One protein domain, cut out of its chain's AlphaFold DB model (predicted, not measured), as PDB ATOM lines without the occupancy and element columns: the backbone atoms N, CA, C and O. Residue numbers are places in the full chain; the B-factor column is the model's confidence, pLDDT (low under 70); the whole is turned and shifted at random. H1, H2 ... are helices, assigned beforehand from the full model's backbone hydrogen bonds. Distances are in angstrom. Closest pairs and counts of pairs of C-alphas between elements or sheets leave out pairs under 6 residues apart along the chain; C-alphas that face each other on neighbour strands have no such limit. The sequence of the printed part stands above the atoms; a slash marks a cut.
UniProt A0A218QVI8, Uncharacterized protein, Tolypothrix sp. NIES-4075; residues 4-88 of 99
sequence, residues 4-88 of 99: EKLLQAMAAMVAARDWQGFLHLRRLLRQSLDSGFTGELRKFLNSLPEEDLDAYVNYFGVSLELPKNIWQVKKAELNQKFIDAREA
ATOM      1  N   GLU A   4     -16.561 -17.062  38.834       86.50
ATOM      2  CA  GLU A   4     -16.031 -17.753  40.020       86.50
ATOM      3  C   GLU A   4     -16.678 -19.119  40.238       86.50
ATOM      4  O   GLU A   4     -15.972 -20.085  40.506       86.50
ATOM      5  N   LYS A   5     -17.999 -19.236  40.049       89.44
ATOM      6  CA  LYS A   5     -18.697 -20.526  40.168       89.44
ATOM      7  C   LYS A   5     -18.208 -21.538  39.133       89.44
ATOM      8  O   LYS A   5     -18.126 -22.724  39.430       89.44
ATOM      9  N   LEU A   6     -17.857 -21.073  37.933       89.00
ATOM     10  CA  LEU A   6     -17.267 -21.918  36.894       89.00
ATOM     11  C   LEU A   6     -15.870 -22.400  37.287       89.00
ATOM     12  O   LEU A   6     -15.587 -23.587  37.167       89.00
ATOM     13  N   LEU A   7     -15.022 -21.508  37.801       89.06
ATOM     14  CA  LEU A   7     -13.684 -21.876  38.270       89.06
ATOM     15  C   LEU A   7     -13.739 -22.825  39.477       89.06
ATOM     16  O   LEU A   7     -12.978 -23.784  39.523       89.06
ATOM     17  N   GLN A   8     -14.672 -22.617  40.411       91.56
ATOM     18  CA  GLN A   8     -14.908 -23.533  41.532       91.56
ATOM     19  C   GLN A   8     -15.370 -24.916  41.057       91.56
ATOM     20  O   GLN A   8     -14.875 -25.924  41.554       91.56
ATOM     21  N   ALA A   9     -16.271 -24.980  40.072       91.56
ATOM     22  CA  ALA A   9     -16.686 -26.250  39.481       91.56
ATOM     23  C   ALA A   9     -15.507 -26.971  38.807       91.56
ATOM     24  O   ALA A   9     -15.331 -28.171  38.995       91.56
ATOM     25  N   MET A  10     -14.654 -26.235  38.085       90.94
ATOM     26  CA  MET A  10     -13.438 -26.797  37.493       90.94
ATOM     27  C   MET A  10     -12.463 -27.302  38.561       90.94
ATOM     28  O   MET A  10     -11.934 -28.399  38.412       90.94
ATOM     29  N   ALA A  11     -12.262 -26.556  39.650       91.19
ATOM     30  CA  ALA A  11     -11.432 -26.987  40.774       91.19
ATOM     31  C   ALA A  11     -11.960 -28.284  41.406       91.19
ATOM     32  O   ALA A  11     -11.189 -29.208  41.647       91.19
ATOM     33  N   ALA A  12     -13.277 -28.382  41.612       93.56
ATOM     34  CA  ALA A  12     -13.906 -29.584  42.147       93.56
ATOM     35  C   ALA A  12     -13.709 -30.801  41.225       93.56
ATOM     36  O   ALA A  12     -13.409 -31.887  41.713       93.56
ATOM     37  N   MET A  13     -13.807 -30.621  39.902       93.94
ATOM     38  CA  MET A  13     -13.531 -31.685  38.925       93.94
ATOM     39  C   MET A  13     -12.066 -32.140  38.972       93.94
ATOM     40  O   MET A  13     -11.799 -33.339  38.971       93.94
ATOM     41  N   VAL A  14     -11.118 -31.198  39.069       90.19
ATOM     42  CA  VAL A  14      -9.684 -31.509  39.211       90.19
ATOM     43  C   VAL A  14      -9.421 -32.298  40.495       90.19
ATOM     44  O   VAL A  14      -8.778 -33.350  40.444       90.19
ATOM     45  N   ALA A  15      -9.962 -31.841  41.626       90.19
ATOM     46  CA  ALA A  15      -9.824 -32.511  42.919       90.19
ATOM     47  C   ALA A  15     -10.437 -33.922  42.903       90.19
ATOM     48  O   ALA A  15      -9.853 -34.862  43.436       90.19
ATOM     49  N   ALA A  16     -11.577 -34.093  42.227       93.31
ATOM     50  CA  ALA A  16     -12.236 -35.384  42.049       93.31
ATOM     51  C   ALA A  16     -11.569 -36.287  40.994       93.31
ATOM     52  O   ALA A  16     -12.025 -37.411  40.791       93.31
ATOM     53  N   ARG A  17     -10.515 -35.815  40.310       91.00
ATOM     54  CA  ARG A  17      -9.871 -36.502  39.174       91.00
ATOM     55  C   ARG A  17     -10.837 -36.788  38.016       91.00
ATOM     56  O   ARG A  17     -10.586 -37.666  37.192       91.00
ATOM     57  N   ASP A  18     -11.913 -36.010  37.911       92.00
ATOM     58  CA  ASP A  18     -12.840 -36.041  36.781       92.00
ATOM     59  C   ASP A  18     -12.263 -35.245  35.607       92.00
ATOM     60  O   ASP A  18     -12.654 -34.119  35.282       92.00
ATOM     61  N   TRP A  19     -11.267 -35.844  34.967       86.69
ATOM     62  CA  TRP A  19     -10.547 -35.203  33.880       86.69
ATOM     63  C   TRP A  19     -11.384 -35.053  32.611       86.69
ATOM     64  O   TRP A  19     -11.211 -34.086  31.867       86.69
ATOM     65  N   GLN A  20     -12.302 -35.987  32.357       86.31
ATOM     66  CA  GLN A  20     -13.196 -35.907  31.205       86.31
ATOM     67  C   GLN A  20     -14.220 -34.783  31.379       86.31
ATOM     68  O   GLN A  20     -14.390 -33.982  30.455       86.31
ATOM     69  N   GLY A  21     -14.835 -34.666  32.561       87.62
ATOM     70  CA  GLY A  21     -15.731 -33.561  32.896       87.62
ATOM     71  C   GLY A  21     -15.018 -32.213  32.840       87.62
ATOM     72  O   GLY A  21     -15.511 -31.281  32.196       87.62
ATOM     73  N   PHE A  22     -13.802 -32.139  33.390       89.31
ATOM     74  CA  PHE A  22     -12.951 -30.953  33.305       89.31
ATOM     75  C   PHE A  22     -12.702 -30.507  31.853       89.31
ATOM     76  O   PHE A  22     -12.915 -29.339  31.513       89.31
ATOM     77  N   LEU A  23     -12.274 -31.422  30.975       86.38
ATOM     78  CA  LEU A  23     -11.992 -31.112  29.568       86.38
ATOM     79  C   LEU A  23     -13.256 -30.734  28.793       86.38
ATOM     80  O   LEU A  23     -13.225 -29.813  27.970       86.38
ATOM     81  N   HIS A  24     -14.369 -31.416  29.063       88.06
ATOM     82  CA  HIS A  24     -15.650 -31.111  28.442       88.06
ATOM     83  C   HIS A  24     -16.116 -29.699  28.807       88.06
ATOM     84  O   HIS A  24     -16.368 -28.884  27.916       88.06
ATOM     85  N   LEU A  25     -16.131 -29.373  30.103       87.62
ATOM     86  CA  LEU A  25     -16.490 -28.045  30.590       87.62
ATOM     87  C   LEU A  25     -15.545 -26.978  30.025       87.62
ATOM     88  O   LEU A  25     -16.003 -25.963  29.509       87.62
ATOM     89  N   ARG A  26     -14.229 -27.220  30.020       85.12
ATOM     90  CA  ARG A  26     -13.244 -26.314  29.410       85.12
ATOM     91  C   ARG A  26     -13.536 -26.051  27.928       85.12
ATOM     92  O   ARG A  26     -13.447 -24.903  27.490       85.12
ATOM     93  N   ARG A  27     -13.867 -27.086  27.145       84.19
ATOM     94  CA  ARG A  27     -14.206 -26.943  25.718       84.19
ATOM     95  C   ARG A  27     -15.472 -26.113  25.533       84.19
ATOM     96  O   ARG A  27     -15.453 -25.205  24.705       84.19
ATOM     97  N   LEU A  28     -16.514 -26.380  26.322       85.31
ATOM     98  CA  LEU A  28     -17.746 -25.593  26.308       85.31
ATOM     99  C   LEU A  28     -17.458 -24.126  26.620       85.31
ATOM    100  O   LEU A  28     -17.830 -23.259  25.842       85.31
ATOM    101  N   LEU A  29     -16.705 -23.850  27.687       82.75
ATOM    102  CA  LEU A  29     -16.363 -22.488  28.103       82.75
ATOM    103  C   LEU A  29     -15.572 -21.733  27.035       82.75
ATOM    104  O   LEU A  29     -15.802 -20.546  26.828       82.75
ATOM    105  N   ARG A  30     -14.680 -22.418  26.315       78.44
ATOM    106  CA  ARG A  30     -13.928 -21.829  25.200       78.44
ATOM    107  C   ARG A  30     -14.808 -21.516  23.983       78.44
ATOM    108  O   ARG A  30     -14.453 -20.639  23.204       78.44
ATOM    109  N   GLN A  31     -15.906 -22.247  23.795       77.12
ATOM    110  CA  GLN A  31     -16.854 -22.036  22.697       77.12
ATOM    111  C   GLN A  31     -17.949 -21.022  23.051       77.12
ATOM    112  O   GLN A  31     -18.437 -20.325  22.168       77.12
ATOM    113  N   SER A  32     -18.350 -20.958  24.323       69.62
ATOM    114  CA  SER A  32     -19.523 -20.210  24.774       69.62
ATOM    115  C   SER A  32     -19.205 -18.861  25.410       69.62
ATOM    116  O   SER A  32     -20.092 -18.014  25.485       69.62
ATOM    117  N   LEU A  33     -17.995 -18.664  25.946       63.31
ATOM    118  CA  LEU A  33     -17.620 -17.427  26.628       63.31
ATOM    119  C   LEU A  33     -16.607 -16.631  25.813       63.31
ATOM    120  O   LEU A  33     -15.684 -17.173  25.210       63.31
ATOM    121  N   ASP A  34     -16.812 -15.318  25.855       62.22
ATOM    122  CA  ASP A  34     -16.000 -14.283  25.233       62.22
ATOM    123  C   ASP A  34     -14.489 -14.485  25.476       62.22
ATOM    124  O   ASP A  34     -14.055 -15.056  26.483       62.22
ATOM    125  N   SER A  35     -13.681 -13.967  24.554       59.34
ATOM    126  CA  SER A  35     -12.213 -14.039  24.498       59.34
ATOM    127  C   SER A  35     -11.503 -13.839  25.851       59.34
ATOM    128  O   SER A  35     -10.500 -14.503  26.130       59.34
ATOM    129  N   GLY A  36     -12.062 -13.010  26.742       64.56
ATOM    130  CA  GLY A  36     -11.547 -12.766  28.091       64.56
ATOM    131  C   GLY A  36     -11.529 -13.987  29.026       64.56
ATOM    132  O   GLY A  36     -10.694 -14.046  29.926       64.56
ATOM    133  N   PHE A  37     -12.388 -14.992  28.825       74.50
ATOM    134  CA  PHE A  37     -12.439 -16.166  29.712       74.50
ATOM    135  C   PHE A  37     -11.274 -17.142  29.477       74.50
ATOM    136  O   PHE A  37     -10.843 -17.843  30.391       74.50
ATOM    137  N   THR A  38     -10.677 -17.124  28.281       74.31
ATOM    138  CA  THR A  38      -9.483 -17.928  27.968       74.31
ATOM    139  C   THR A  38      -8.282 -17.530  28.835       74.31
ATOM    140  O   THR A  38      -7.486 -18.385  29.228       74.31
ATOM    141  N   GLY A  39      -8.156 -16.239  29.167       78.62
ATOM    142  CA  GLY A  39      -7.120 -15.740  30.075       78.62
ATOM    143  C   GLY A  39      -7.299 -16.255  31.503       78.62
ATOM    144  O   GLY A  39      -6.334 -16.705  32.117       78.62
ATOM    145  N   GLU A  40      -8.537 -16.267  31.999       83.56
ATOM    146  CA  GLU A  40      -8.875 -16.788  33.330       83.56
ATOM    147  C   GLU A  40      -8.644 -18.299  33.434       83.56
ATOM    148  O   GLU A  40      -8.033 -18.762  34.391       83.56
ATOM    149  N   LEU A  41      -9.006 -19.066  32.401       80.25
ATOM    150  CA  LEU A  41      -8.696 -20.500  32.330       80.25
ATOM    151  C   LEU A  41      -7.188 -20.776  32.402       80.25
ATOM    152  O   LEU A  41      -6.754 -21.730  33.048       80.25
ATOM    153  N   ARG A  42      -6.375 -19.935  31.751       79.06
ATOM    154  CA  ARG A  42      -4.915 -20.054  31.809       79.06
ATOM    155  C   ARG A  42      -4.384 -19.742  33.208       79.06
ATOM    156  O   ARG A  42      -3.527 -20.476  33.690       79.06
ATOM    157  N   LYS A  43      -4.884 -18.684  33.858       84.06
ATOM    158  CA  LYS A  43      -4.517 -18.348  35.245       84.06
ATOM    159  C   LYS A  43      -4.886 -19.478  36.203       84.06
ATOM    160  O   LYS A  43      -4.047 -19.868  37.003       84.06
ATOM    161  N   PHE A  44      -6.085 -20.040  36.058       86.75
ATOM    162  CA  PHE A  44      -6.552 -21.173  36.852       86.75
ATOM    163  C   PHE A  44      -5.611 -22.379  36.738       86.75
ATOM    164  O   PHE A  44      -5.152 -22.896  37.751       86.75
ATOM    165  N   LEU A  45      -5.251 -22.782  35.515       79.62
ATOM    166  CA  LEU A  45      -4.326 -23.900  35.294       79.62
ATOM    167  C   LEU A  45      -2.942 -23.653  35.908       79.62
ATOM    168  O   LEU A  45      -2.360 -24.570  36.474       79.62
ATOM    169  N   ASN A  46      -2.431 -22.422  35.819       80.00
ATOM    170  CA  ASN A  46      -1.174 -22.039  36.468       80.00
ATOM    171  C   ASN A  46      -1.278 -21.983  38.004       80.00
ATOM    172  O   ASN A  46      -0.248 -22.011  38.665       80.00
ATOM    173  N   SER A  47      -2.487 -21.865  38.562       84.31
ATOM    174  CA  SER A  47      -2.722 -21.837  40.012       84.31
ATOM    175  C   SER A  47      -2.961 -23.214  40.634       84.31
ATOM    176  O   SER A  47      -3.096 -23.300  41.852       84.31
ATOM    177  N   LEU A  48      -3.057 -24.273  39.822       84.12
ATOM    178  CA  LEU A  48      -3.283 -25.615  40.345       84.12
ATOM    179  C   LEU A  48      -2.082 -26.087  41.184       84.12
ATOM    180  O   LEU A  48      -0.939 -25.832  40.793       84.12
ATOM    181  N   PRO A  49      -2.326 -26.797  42.300       84.62
ATOM    182  CA  PRO A  49      -1.280 -27.467  43.062       84.62
ATOM    183  C   PRO A  49      -0.448 -28.401  42.181       84.62
ATOM    184  O   PRO A  49      -0.958 -29.013  41.240       84.62
ATOM    185  N   GLU A  50       0.830 -28.565  42.521       79.50
ATOM    186  CA  GLU A  50       1.735 -29.434  41.763       79.50
ATOM    187  C   GLU A  50       1.242 -30.887  41.698       79.50
ATOM    188  O   GLU A  50       1.299 -31.508  40.640       79.50
ATOM    189  N   GLU A  51       0.667 -31.398  42.788       84.75
ATOM    190  CA  GLU A  51       0.096 -32.749  42.868       84.75
ATOM    191  C   GLU A  51      -1.031 -32.977  41.848       84.75
ATOM    192  O   GLU A  51      -1.143 -34.052  41.256       84.75
ATOM    193  N   ASP A  52      -1.855 -31.955  41.606       85.56
ATOM    194  CA  ASP A  52      -2.945 -32.012  40.634       85.56
ATOM    195  C   ASP A  52      -2.416 -31.979  39.200       85.56
ATOM    196  O   ASP A  52      -2.929 -32.684  38.326       85.56
ATOM    197  N   LEU A  53      -1.366 -31.188  38.958       80.56
ATOM    198  CA  LEU A  53      -0.679 -31.134  37.670       80.56
ATOM    199  C   LEU A  53       0.013 -32.465  37.356       80.56
ATOM    200  O   LEU A  53      -0.112 -32.966  36.238       80.56
ATOM    201  N   ASP A  54       0.688 -33.065  38.334       80.19
ATOM    202  CA  ASP A  54       1.329 -34.373  38.195       80.19
ATOM    203  C   ASP A  54       0.288 -35.476  37.952       80.19
ATOM    204  O   ASP A  54       0.457 -36.299  37.050       80.19
ATOM    205  N   ALA A  55      -0.834 -35.467  38.681       84.00
ATOM    206  CA  ALA A  55      -1.932 -36.409  38.460       84.00
ATOM    207  C   ALA A  55      -2.548 -36.268  37.057       84.00
ATOM    208  O   ALA A  55      -2.822 -37.273  36.395       84.00
ATOM    209  N   TYR A  56      -2.723 -35.034  36.579       80.44
ATOM    210  CA  TYR A  56      -3.195 -34.756  35.224       80.44
ATOM    211  C   TYR A  56      -2.224 -35.297  34.162       80.44
ATOM    212  O   TYR A  56      -2.641 -35.958  33.209       80.44
ATOM    213  N   VAL A  57      -0.921 -35.056  34.331       77.81
ATOM    214  CA  VAL A  57       0.126 -35.547  33.418       77.81
ATOM    215  C   VAL A  57       0.202 -37.073  33.419       77.81
ATOM    216  O   VAL A  57       0.302 -37.678  32.352       77.81
ATOM    217  N   ASN A  58       0.103 -37.707  34.587       79.06
ATOM    218  CA  ASN A  58       0.091 -39.164  34.704       79.06
ATOM    219  C   ASN A  58      -1.113 -39.788  33.990       79.06
ATOM    220  O   ASN A  58      -0.979 -40.842  33.375       79.06
ATOM    221  N   TYR A  59      -2.279 -39.136  34.040       79.94
ATOM    222  CA  TYR A  59      -3.492 -39.651  33.410       79.94
ATOM    223  C   TYR A  59      -3.452 -39.576  31.878       79.94
ATOM    224  O   TYR A  59      -3.803 -40.538  31.200       79.94
ATOM    225  N   PHE A  60      -3.036 -38.440  31.311       72.12
ATOM    226  CA  PHE A  60      -3.064 -38.241  29.856       72.12
ATOM    227  C   PHE A  60      -1.759 -38.618  29.142       72.12
ATOM    228  O   PHE A  60      -1.685 -38.522  27.914       72.12
ATOM    229  N   GLY A  61      -0.710 -38.983  29.883       66.94
ATOM    230  CA  GLY A  61       0.655 -38.848  29.383       66.94
ATOM    231  C   GLY A  61       0.990 -37.369  29.148       66.94
ATOM    232  O   GLY A  61       0.183 -36.483  29.431       66.94
ATOM    233  N   VAL A  62       2.185 -37.066  28.631       59.53
ATOM    234  CA  VAL A  62       2.613 -35.681  28.343       59.53
ATOM    235  C   VAL A  62       1.674 -35.044  27.306       59.53
ATOM    236  O   VAL A  62       1.904 -35.111  26.100       59.53
ATOM    237  N   SER A  63       0.579 -34.451  27.774       56.06
ATOM    238  CA  SER A  63      -0.523 -34.009  26.928       56.06
ATOM    239  C   SER A  63      -0.264 -32.626  26.343       56.06
ATOM    240  O   SER A  63       0.205 -31.707  27.020       56.06
ATOM    241  N   LEU A  64      -0.628 -32.478  25.068       52.38
ATOM    242  CA  LEU A  64      -0.505 -31.266  24.248       52.38
ATOM    243  C   LEU A  64      -1.415 -30.110  24.704       52.38
ATOM    244  O   LEU A  64      -1.317 -29.009  24.164       52.38
ATOM    245  N   GLU A  65      -2.305 -30.335  25.677       55.78
ATOM    246  CA  GLU A  65      -3.264 -29.323  26.143       55.78
ATOM    247  C   GLU A  65      -2.810 -28.496  27.355       55.78
ATOM    248  O   GLU A  65      -3.521 -27.558  27.757       55.78
ATOM    249  N   LEU A  66      -1.642 -28.811  27.925       62.44
ATOM    250  CA  LEU A  66      -1.015 -27.979  28.948       62.44
ATOM    251  C   LEU A  66      -0.532 -26.654  28.334       62.44
ATOM    252  O   LEU A  66      -0.028 -26.637  27.206       62.44
ATOM    253  N   PRO A  67      -0.649 -25.523  29.054       61.91
ATOM    254  CA  PRO A  67      -0.010 -24.276  28.653       61.91
ATOM    255  C   PRO A  67       1.477 -24.508  28.348       61.91
ATOM    256  O   PRO A  67       2.162 -25.174  29.122       61.91
ATOM    257  N   LYS A  68       1.986 -23.966  27.229       63.47
ATOM    258  CA  LYS A  68       3.367 -24.206  26.753       63.47
ATOM    259  C   LYS A  68       4.434 -24.014  27.839       63.47
ATOM    260  O   LYS A  68       5.408 -24.753  27.853       63.47
ATOM    261  N   ASN A  69       4.244 -23.049  28.736       61.38
ATOM    262  CA  ASN A  69       5.132 -22.784  29.867       61.38
ATOM    263  C   ASN A  69       5.139 -23.934  30.890       61.38
ATOM    264  O   ASN A  69       6.212 -24.393  31.261       61.38
ATOM    265  N   ILE A  70       3.971 -24.452  31.287       63.69
ATOM    266  CA  ILE A  70       3.878 -25.616  32.186       63.69
ATOM    267  C   ILE A  70       4.412 -26.866  31.483       63.69
ATOM    268  O   ILE A  70       5.158 -27.642  32.068       63.69
ATOM    269  N   TRP A  71       4.081 -27.032  30.199       67.81
ATOM    270  CA  TRP A  71       4.543 -28.154  29.387       67.81
ATOM    271  C   TRP A  71       6.070 -28.209  29.283       67.81
ATOM    272  O   TRP A  71       6.644 -29.281  29.424       67.81
ATOM    273  N   GLN A  72       6.744 -27.073  29.060       65.00
ATOM    274  CA  GLN A  72       8.207 -27.033  28.974       65.00
ATOM    275  C   GLN A  72       8.873 -27.381  30.309       65.00
ATOM    276  O   GLN A  72       9.823 -28.161  30.315       65.00
ATOM    277  N   VAL A  73       8.343 -26.861  31.421       65.62
ATOM    278  CA  VAL A  73       8.859 -27.141  32.771       65.62
ATOM    279  C   VAL A  73       8.655 -28.614  33.133       65.62
ATOM    280  O   VAL A  73       9.623 -29.318  33.412       65.62
ATOM    281  N   LYS A  74       7.430 -29.138  33.003       65.56
ATOM    282  CA  LYS A  74       7.125 -30.537  33.345       65.56
ATOM    283  C   LYS A  74       7.800 -31.541  32.409       65.56
ATOM    284  O   LYS A  74       8.194 -32.617  32.848       65.56
ATOM    285  N   LYS A  75       8.003 -31.199  31.131       64.69
ATOM    286  CA  LYS A  75       8.788 -32.028  30.204       64.69
ATOM    287  C   LYS A  75      10.258 -32.113  30.621       64.69
ATOM    288  O   LYS A  75      10.843 -33.186  30.504       64.69
ATOM    289  N   ALA A  76      10.852 -31.015  31.089       65.88
ATOM    290  CA  ALA A  76      12.224 -31.024  31.592       65.88
ATOM    291  C   ALA A  76      12.349 -31.882  32.862       65.88
ATOM    292  O   ALA A  76      13.226 -32.739  32.926       65.88
ATOM    293  N   GLU A  77      11.423 -31.735  33.814       67.25
ATOM    294  CA  GLU A  77      11.385 -32.542  35.045       67.25
ATOM    295  C   GLU A  77      11.183 -34.039  34.772       67.25
ATOM    296  O   GLU A  77      11.862 -34.878  35.361       67.25
ATOM    297  N   LEU A  78      10.281 -34.395  33.852       63.53
ATOM    298  CA  LEU A  78      10.064 -35.789  33.455       63.53
ATOM    299  C   LEU A  78      11.279 -36.386  32.748       63.53
ATOM    300  O   LEU A  78      11.628 -37.534  33.014       63.53
ATOM    301  N   ASN A  79      11.936 -35.620  31.874       64.12
ATOM    302  CA  ASN A  79      13.178 -36.058  31.245       64.12
ATOM    303  C   ASN A  79      14.274 -36.298  32.288       64.12
ATOM    304  O   ASN A  79      14.965 -37.307  32.194       64.12
ATOM    305  N   GLN A  80      14.397 -35.429  33.296       68.56
ATOM    306  CA  GLN A  80      15.370 -35.604  34.373       68.56
ATOM    307  C   GLN A  80      15.073 -36.860  35.202       68.56
ATOM    308  O   GLN A  80      15.947 -37.705  35.347       68.56
ATOM    309  N   LYS A  81      13.817 -37.068  35.624       64.50
ATOM    310  CA  LYS A  81      13.401 -38.295  36.334       64.50
ATOM    311  C   LYS A  81      13.681 -39.568  35.523       64.50
ATOM    312  O   LYS A  81      14.039 -40.594  36.094       64.50
ATOM    313  N   PHE A  82      13.533 -39.520  34.197       58.00
ATOM    314  CA  PHE A  82      13.876 -40.636  33.309       58.00
ATOM    315  C   PHE A  82      15.385 -40.892  33.210       58.00
ATOM    316  O   PHE A  82      15.794 -42.050  33.113       58.00
ATOM    317  N   ILE A  83      16.204 -39.837  33.204       60.41
ATOM    318  CA  ILE A  83      17.669 -39.938  33.223       60.41
ATOM    319  C   ILE A  83      18.116 -40.540  34.558       60.41
ATOM    320  O   ILE A  83      18.795 -41.563  34.558       60.41
ATOM    321  N   ASP A  84      17.623 -40.009  35.675       61.69
ATOM    322  CA  ASP A  84      17.954 -40.487  37.019       61.69
ATOM    323  C   ASP A  84      17.533 -41.957  37.217       61.69
ATOM    324  O   ASP A  84      18.266 -42.757  37.796       61.69
ATOM    325  N   ALA A  85      16.380 -42.364  36.669       57.75
ATOM    326  CA  ALA A  85      15.934 -43.758  36.693       57.75
ATOM    327  C   ALA A  85      16.785 -44.698  35.813       57.75
ATOM    328  O   ALA A  85      16.852 -45.894  36.093       57.75
ATOM    329  N   ARG A  86      17.431 -44.186  34.754       57.62
ATOM    330  CA  ARG A  86      18.382 -44.953  33.923       57.62
ATOM    331  C   ARG A  86      19.772 -45.038  34.546       57.62
ATOM    332  O   ARG A  86      20.474 -46.009  34.280       57.62
ATOM    333  N   GLU A  87      20.157 -44.043  35.336       57.22
ATOM    334  CA  GLU A  87      21.438 -43.997  36.050       57.22
ATOM    335  C   GLU A  87      21.374 -44.659  37.435       57.22
ATOM    336  O   GLU A  87      22.414 -44.913  38.044       57.22
ATOM    337  N   ALA A  88      20.175 -45.007  37.916       51.28
ATOM    338  CA  ALA A  88      19.996 -45.782  39.133       51.28
ATOM    339  C   ALA A  88      20.776 -47.114  39.042       51.28
ATOM    340  O   ALA A  88      20.499 -47.935  38.160       51.28
TER     341      ALA A  88
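Overview. This is residues 4 to 88 of the 99 residues of an uncharacterized protein of Tolypothrix sp. NIES-4075 (UniProt A0A218QVI8). Three helices, H1, H2 and H3, make a small up-and-down bundle; H4 is set across the end of it where H1 ends and H2 begins, and the longest helix, H5, leads away beyond H4, with residues 79 to 88 sticking out free. The printed part has 85 residues with five named helices, H1 to H5 in order along the chain, and no named strand; its class is all helix. It is only just loose, close to compact, with a radius of gyration of the C-alphas of 14.4 A. Its outline is elongated, with spans of 48, 25 and 17 A, and the arm of H5 adds much of the length.

Along the chain. H1 is residues 4 to 15, 16.3 A from first to last C-alpha, and begins with C-alpha 4 at (-16.031, -17.753, 40.020). H2 is residues 19 to 32, 19.7 A long. H3 is residues 36 to 46, 16.2 A long. H4 is residues 50 to 60 and begins with C-alpha 50 at (1.735, -29.434, 41.763). H5 is residues 68 to 87, 28.4 A long, and ends with C-alpha 87 at (21.438, -43.997, 36.050).

Arrangement. H1, H2 and H3 form the bundle, up and down, each running against the one before it. H1 and H2 are a helical hairpin and touch at a shallow tilt of 25 degrees, opposite ways, through residues 10 to 14 of H1 and 19 to 25 of H2; their closest C-alphas, of Met 13 and Phe 22, are 5.7 A apart. H2 and H3 are a second helical hairpin and touch at a shallow tilt of 24 degrees, opposite ways, with residues 26 to 30 of H2; their closest C-alphas are those of Arg 30 and Thr 38, at 6.5 A. H1 and H3 are close but not clearly touching, with the C-alphas of Leu 7 and Phe 44 closest at 7.3 A. H2 and H4 are close but not clearly touching and about perpendicular, at 87 degrees, with the C-alphas of Trp 19 and Tyr 56 closest at 7.5 A. H4 and H5 are near each other, with 7 pairs of C-alphas within 10 A. H5 is apart from H1 and from H2. In H1, H2, H4 and H5 every O i to N i+4 pair is within hydrogen-bond range; in H3, 6 of 7 are.

Size, cuts and confidence. The two C-alphas farthest apart are those of Asp 34 and Ala 88, at 49.8 A. The printed part has no cut and no long link. Without the free stretches, residues 31 to 36 and 79 to 88, the body spans 33 by 23 by 19 A. The mean pLDDT of the printed part is 75.9; residues 32 to 36 and 61 to 88 are under 70.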